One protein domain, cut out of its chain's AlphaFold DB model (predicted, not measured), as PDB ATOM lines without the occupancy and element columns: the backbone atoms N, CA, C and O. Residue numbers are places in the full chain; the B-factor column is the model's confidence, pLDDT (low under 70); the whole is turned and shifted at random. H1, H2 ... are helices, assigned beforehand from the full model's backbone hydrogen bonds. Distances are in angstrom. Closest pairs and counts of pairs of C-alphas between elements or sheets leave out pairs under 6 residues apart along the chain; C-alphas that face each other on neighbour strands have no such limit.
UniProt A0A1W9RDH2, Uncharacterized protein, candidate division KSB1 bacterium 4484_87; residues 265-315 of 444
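This is residues 265 to 315 of the 444 residues of an uncharacterized protein of candidate division KSB1 bacterium 4484_87 (UniProt A0A1W9RDH2). One long straight helix, H1, makes the longest axis; near its last part the chain folds back through a loop, and a shorter helix, H2, packs steeply on its side. The first part of H1, residues 265 to 279, sticks out from this compact body as a free arm. The printed part has 51 residues, with two named helices, H1 then H2, and no named strand: all helix. It is loose, with a radius of gyration of the C-alphas of 13.4 A, and spans 44 by 19 by 14 A.

H1, residues 265 to 293, is 41.9 A long and begins at C-alpha 265, (-55.907, 25.360, 52.672). H2, residues 303 to 315, is 18.3 A long and ends at C-alpha 315, (-55.361, 8.804, 21.527).

H1 touches H2 with residues 280 to 288 alone; the closest C-alphas, those of Tyr 284 and Thr 303, are 5.7 A apart. Their lines stand at a steep tilt of 63 degrees, the same way. In H1 and H2 every O i to N i+4 pair is within hydrogen-bond range.

The C-alphas farthest apart, of Val 265 and Lys 295, are 45.0 A apart. The link from H1 to H2, 9 residues, is short. The printed part has no cut, and no printed residue is under 70 in pLDDT.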
ATOM      1  N   VAL A 265     -55.206  25.698  53.927       84.75
ATOM      2  CA  VAL A 265     -55.907  25.360  52.672       84.75
ATOM      3  C   VAL A 265     -55.617  26.373  51.555       84.75
ATOM      4  O   VAL A 265     -55.436  25.985  50.398       84.75
ATOM      5  N   SER A 266     -55.493  27.664  51.883       86.06
ATOM      6  CA  SER A 266     -55.149  28.708  50.908       86.06
ATOM      7  C   SER A 266     -53.758  28.521  50.295       86.06
ATOM      8  O   SER A 266     -53.575  28.750  49.097       86.06
ATOM      9  N   ASP A 267     -52.785  28.073  51.091       89.44
ATOM     10  CA  ASP A 267     -51.425  27.815  50.615       89.44
ATOM     11  C   ASP A 267     -51.391  26.573  49.725       89.44
ATOM     12  O   ASP A 267     -50.745  26.585  48.675       89.44
ATOM     13  N   LEU A 268     -52.156  25.536  50.082       87.31
ATOM     14  CA  LEU A 268     -52.327  24.349  49.245       87.31
ATOM     15  C   LEU A 268     -52.906  24.717  47.871       87.31
ATOM     16  O   LEU A 268     -52.361  24.302  46.846       87.31
ATOM     17  N   LEU A 269     -53.960  25.541  47.829       88.50
ATOM     18  CA  LEU A 269     -54.570  25.993  46.575       88.50
ATOM     19  C   LEU A 269     -53.589  26.811  45.725       88.50
ATOM     20  O   LEU A 269     -53.485  26.600  44.515       88.50
ATOM     21  N   LYS A 270     -52.845  27.728  46.350       93.88
ATOM     22  CA  LYS A 270     -51.831  28.537  45.666       93.88
ATOM     23  C   LYS A 270     -50.728  27.661  45.070       93.88
ATOM     24  O   LYS A 270     -50.367  27.841  43.904       93.88
ATOM     25  N   ASN A 271     -50.227  26.696  45.836       93.38
ATOM     26  CA  ASN A 271     -49.200  25.759  45.382       93.38
ATOM     27  C   ASN A 271     -49.716  24.871  44.245       93.38
ATOM     28  O   ASN A 271     -49.026  24.713  43.238       93.38
ATOM     29  N   LEU A 272     -50.957  24.381  44.339       94.44
ATOM     30  CA  LEU A 272     -51.605  23.625  43.268       94.44
ATOM     31  C   LEU A 272     -51.706  24.449  41.977       94.44
ATOM     32  O   LEU A 272     -51.400  23.948  40.898       94.44
ATOM     33  N   GLN A 273     -52.087  25.725  42.057       96.00
ATOM     34  CA  GLN A 273     -52.153  26.603  40.884       96.00
ATOM     35  C   GLN A 273     -50.780  26.831  40.239       96.00
ATOM     36  O   GLN A 273     -50.685  26.906  39.011       96.00
ATOM     37  N   ILE A 274     -49.714  26.936  41.039       96.44
ATOM     38  CA  ILE A 274     -48.337  27.035  40.538       96.44
ATOM     39  C   ILE A 274     -47.955  25.745  39.808       96.44
ATOM     40  O   ILE A 274     -47.632  25.807  38.621       96.44
ATOM     41  N   GLN A 275     -48.108  24.591  40.458       97.06
ATOM     42  CA  GLN A 275     -47.777  23.290  39.871       97.06
ATOM     43  C   GLN A 275     -48.587  23.010  38.599       97.06
ATOM     44  O   GLN A 275     -48.039  22.555  37.598       97.06
ATOM     45  N   LEU A 276     -49.880  23.350  38.573       96.25
ATOM     46  CA  LEU A 276     -50.711  23.209  37.374       96.25
ATOM     47  C   LEU A 276     -50.199  24.057  36.205       96.25
ATOM     48  O   LEU A 276     -50.297  23.623  35.056       96.25
ATOM     49  N   ARG A 277     -49.669  25.260  36.462       95.75
ATOM     50  CA  ARG A 277     -49.057  26.088  35.410       95.75
ATOM     51  C   ARG A 277     -47.755  25.477  34.905       95.75
ATOM     52  O   ARG A 277     -47.566  25.417  33.693       95.75
ATOM     53  N   GLU A 278     -46.902  24.989  35.798       96.56
ATOM     54  CA  GLU A 278     -45.626  24.349  35.446       96.56
ATOM     55  C   GLU A 278     -45.830  23.062  34.637       96.56
ATOM     56  O   GLU A 278     -45.195  22.868  33.594       96.56
ATOM     57  N   ILE A 279     -46.781  22.221  35.053       96.56
ATOM     58  CA  ILE A 279     -47.162  21.001  34.334       96.56
ATOM     59  C   ILE A 279     -47.694  21.359  32.944       96.56
ATOM     60  O   ILE A 279     -47.231  20.796  31.955       96.56
ATOM     61  N   LYS A 280     -48.606  22.337  32.830       95.94
ATOM     62  CA  LYS A 280     -49.117  22.792  31.524       95.94
ATOM     63  C   LYS A 280     -48.003  23.329  30.624       95.94
ATOM     64  O   LYS A 280     -47.992  23.017  29.437       95.94
ATOM     65  N   GLY A 281     -47.059  24.095  31.173       96.62
ATOM     66  CA  GLY A 281     -45.896  24.586  30.430       96.62
ATOM     67  C   GLY A 281     -45.026  23.445  29.899       96.62
ATOM     68  O   GLY A 281     -44.679  23.426  28.718       96.62
ATOM     69  N   SER A 282     -44.758  22.445  30.739       97.00
ATOM     70  CA  SER A 282     -43.985  21.254  30.364       97.00
ATOM     71  C   SER A 282     -44.700  20.424  29.291       97.00
ATOM     72  O   SER A 282     -44.094  20.040  28.292       97.00
ATOM     73  N   MET A 283     -46.011  20.205  29.447       96.19
ATOM     74  CA  MET A 283     -46.840  19.508  28.456       96.19
ATOM     75  C   MET A 283     -46.856  20.236  27.109       96.19
ATOM     76  O   MET A 283     -46.766  19.593  26.065       96.19
ATOM     77  N   TYR A 284     -46.951  21.568  27.116       97.06
ATOM     78  CA  TYR A 284     -46.899  22.377  25.900       97.06
ATOM     79  C   TYR A 284     -45.558  22.248  25.182       97.06
ATOM     80  O   TYR A 284     -45.533  22.040  23.969       97.06
ATOM     81  N   GLN A 285     -44.451  22.330  25.922       96.62
ATOM     82  CA  GLN A 285     -43.120  22.219  25.337       96.62
ATOM     83  C   GLN A 285     -42.905  20.842  24.691       96.62
ATOM     84  O   GLN A 285     -42.478  20.775  23.539       96.62
ATOM     85  N   LEU A 286     -43.306  19.762  25.369       95.38
ATOM     86  CA  LEU A 286     -43.253  18.404  24.819       95.38
ATOM     87  C   LEU A 286     -44.144  18.236  23.578       95.38
ATOM     88  O   LEU A 286     -43.717  17.657  22.580       95.38
ATOM     89  N   ALA A 287     -45.371  18.767  23.607       95.75
ATOM     90  CA  ALA A 287     -46.279  18.729  22.461       95.75
ATOM     91  C   ALA A 287     -45.691  19.473  21.252       95.75
ATOM     92  O   ALA A 287     -45.729  18.978  20.123       95.75
ATOM     93  N   ARG A 288     -45.099  20.648  21.484       95.81
ATOM     94  CA  ARG A 288     -44.426  21.436  20.451       95.81
ATOM     95  C   ARG A 288     -43.249  20.669  19.854       95.81
ATOM     96  O   ARG A 288     -43.163  20.571  18.633       95.81
ATOM     97  N   GLU A 289     -42.374  20.107  20.685       95.44
ATOM     98  CA  GLU A 289     -41.241  19.283  20.237       95.44
ATOM     99  C   GLU A 289     -41.702  18.098  19.387       95.44
ATOM    100  O   GLU A 289     -41.154  17.862  18.310       95.44
ATOM    101  N   TYR A 290     -42.766  17.408  19.807       94.00
ATOM    102  CA  TYR A 290     -43.369  16.338  19.021       94.00
ATOM    103  C   TYR A 290     -43.804  16.818  17.629       94.00
ATOM    104  O   TYR A 290     -43.421  16.210  16.630       94.00
ATOM    105  N   PHE A 291     -44.556  17.917  17.523       95.06
ATOM    106  CA  PHE A 291     -45.021  18.409  16.221       95.06
ATOM    107  C   PHE A 291     -43.888  18.940  15.330       95.06
ATOM    108  O   PHE A 291     -43.953  18.768  14.108       95.06
ATOM    109  N   VAL A 292     -42.826  19.505  15.917       94.19
ATOM    110  CA  VAL A 292     -41.590  19.845  15.189       94.19
ATOM    111  C   VAL A 292     -40.952  18.583  14.603       94.19
ATOM    112  O   VAL A 292     -40.620  18.563  13.417       94.19
ATOM    113  N   LEU A 293     -40.832  17.506  15.387       94.25
ATOM    114  CA  LEU A 293     -40.299  16.219  14.915       94.25
ATOM    115  C   LEU A 293     -41.170  15.593  13.813       94.25
ATOM    116  O   LEU A 293     -40.639  14.983  12.886       94.25
ATOM    117  N   GLN A 294     -42.489  15.809  13.855       92.44
ATOM    118  CA  GLN A 294     -43.423  15.434  12.782       92.44
ATOM    119  C   GLN A 294     -43.381  16.375  11.562       92.44
ATOM    120  O   GLN A 294     -44.211  16.257  10.660       92.44
ATOM    121  N   LYS A 295     -42.427  17.315  11.515       93.25
ATOM    122  CA  LYS A 295     -42.231  18.284  10.425       93.25
ATOM    123  C   LYS A 295     -43.466  19.153  10.145       93.25
ATOM    124  O   LYS A 295     -43.688  19.569   9.008       93.25
ATOM    125  N   LYS A 296     -44.285  19.445  11.164       89.25
ATOM    126  CA  LYS A 296     -45.389  20.409  11.043       89.25
ATOM    127  C   LYS A 296     -44.826  21.832  11.040       89.25
ATOM    128  O   LYS A 296     -44.028  22.187  11.900       89.25
ATOM    129  N   THR A 297     -45.251  22.644  10.075       81.75
ATOM    130  CA  THR A 297     -44.729  24.005   9.858       81.75
ATOM    131  C   THR A 297     -45.537  25.094  10.561       81.75
ATOM    132  O   THR A 297     -44.974  26.124  10.915       81.75
ATOM    133  N   ASN A 298     -46.831  24.869  10.802       88.69
ATOM    134  CA  ASN A 298     -47.702  25.786  11.535       88.69
ATOM    135  C   ASN A 298     -48.168  25.121  12.836       88.69
ATOM    136  O   ASN A 298     -49.149  24.375  12.841       88.69
ATOM    137  N   ILE A 299     -47.403  25.317  13.910       89.19
ATOM    138  CA  ILE A 299     -47.672  24.715  15.219       89.19
ATOM    139  C   ILE A 299     -48.526  25.687  16.034       89.19
ATOM    140  O   ILE A 299     -48.183  26.860  16.155       89.19
ATOM    141  N   GLU A 300     -49.629  25.186  16.593       93.94
ATOM    142  CA  GLU A 300     -50.526  25.962  17.453       93.94
ATOM    143  C   GLU A 300     -49.760  26.601  18.627       93.94
ATOM    144  O   GLU A 300     -48.913  25.978  19.268       93.94
ATOM    145  N   THR A 301     -50.061  27.870  18.891       92.75
ATOM    146  CA  THR A 301     -49.367  28.693  19.891       92.75
ATOM    147  C   THR A 301     -50.126  28.754  21.208       92.75
ATOM    148  O   THR A 301     -49.502  28.892  22.258       92.75
ATOM    149  N   ASP A 302     -51.451  28.577  21.178       96.19
ATOM    150  CA  ASP A 302     -52.244  28.466  22.395       96.19
ATOM    151  C   ASP A 302     -51.905  27.172  23.148       96.19
ATOM    152  O   ASP A 302     -51.988  26.061  22.613       96.19
ATOM    153  N   THR A 303     -51.542  27.322  24.423       93.69
ATOM    154  CA  THR A 303     -51.071  26.227  25.276       93.69
ATOM    155  C   THR A 303     -52.079  25.084  25.358       93.69
ATOM    156  O   THR A 303     -51.719  23.921  25.180       93.69
ATOM    157  N   LEU A 304     -53.352  25.396  25.624       95.06
ATOM    158  CA  LEU A 304     -54.374  24.373  25.844       95.06
ATOM    159  C   LEU A 304     -54.796  23.709  24.534       95.06
ATOM    160  O   LEU A 304     -55.026  22.499  24.520       95.06
ATOM    161  N   ARG A 305     -54.884  24.464  23.437       96.31
ATOM    162  CA  ARG A 305     -55.187  23.912  22.114       96.31
ATOM    163  C   ARG A 305     -54.074  22.994  21.631       96.31
ATOM    164  O   ARG A 305     -54.391  21.890  21.199       96.31
ATOM    165  N   LEU A 306     -52.800  23.375  21.773       96.00
ATOM    166  CA  LEU A 306     -51.691  22.508  21.366       96.00
ATOM    167  C   LEU A 306     -51.654  21.212  22.188       96.00
ATOM    168  O   LEU A 306     -51.518  20.132  21.614       96.00
ATOM    169  N   ILE A 307     -51.852  21.298  23.511       95.38
ATOM    170  CA  ILE A 307     -51.949  20.113  24.379       95.38
ATOM    171  C   ILE A 307     -53.110  19.208  23.944       95.38
ATOM    172  O   ILE A 307     -52.930  17.998  23.850       95.38
ATOM    173  N   ARG A 308     -54.289  19.768  23.637       94.38
ATOM    174  CA  ARG A 308     -55.445  18.988  23.153       94.38
ATOM    175  C   ARG A 308     -55.191  18.335  21.794       94.38
ATOM    176  O   ARG A 308     -55.601  17.198  21.586       94.38
ATOM    177  N   LEU A 309     -54.529  19.035  20.872       93.94
ATOM    178  CA  LEU A 309     -54.137  18.466  19.581       93.94
ATOM    179  C   LEU A 309     -53.183  17.286  19.776       93.94
ATOM    180  O   LEU A 309     -53.387  16.231  19.185       93.94
ATOM    181  N   PHE A 310     -52.187  17.436  20.650       93.00
ATOM    182  CA  PHE A 310     -51.261  16.359  20.979       93.00
ATOM    183  C   PHE A 310     -51.947  15.171  21.675       93.00
ATOM    184  O   PHE A 310     -51.689  14.023  21.323       93.00
ATOM    185  N   ASP A 311     -52.871  15.427  22.605       91.00
ATOM    186  CA  ASP A 311     -53.691  14.388  23.242       91.00
ATOM    187  C   ASP A 311     -54.509  13.594  22.207       91.00
ATOM    188  O   ASP A 311     -54.567  12.366  22.271       91.00
ATOM    189  N   ASN A 312     -55.067  14.259  21.189       89.94
ATOM    190  CA  ASN A 312     -55.749  13.578  20.085       89.94
ATOM    191  C   ASN A 312     -54.801  12.688  19.258       89.94
ATOM    192  O   ASN A 312     -55.184  11.577  18.893       89.94
ATOM    193  N   GLU A 313     -53.564  13.127  19.004       90.38
ATOM    194  CA  GLU A 313     -52.548  12.300  18.332       90.38
ATOM    195  C   GLU A 313     -52.173  11.066  19.170       90.38
ATOM    196  O   GLU A 313     -52.083   9.951  18.650       90.38
ATOM    197  N   ILE A 314     -52.011  11.226  20.488       89.38
ATOM    198  CA  ILE A 314     -51.724  10.106  21.396       89.38
ATOM    199  C   ILE A 314     -52.904   9.131  21.469       89.38
ATOM    200  O   ILE A 314     -52.694   7.916  21.437       89.38
ATOM    201  N   LYS A 315     -54.143   9.632  21.511       87.00
ATOM    202  CA  LYS A 315     -55.361   8.804  21.527       87.00
ATOM    203  C   LYS A 315     -55.496   7.908  20.299       87.00
ATOM    204  O   LYS A 315     -56.144   6.870  20.398       87.00
TER     205      LYS A 315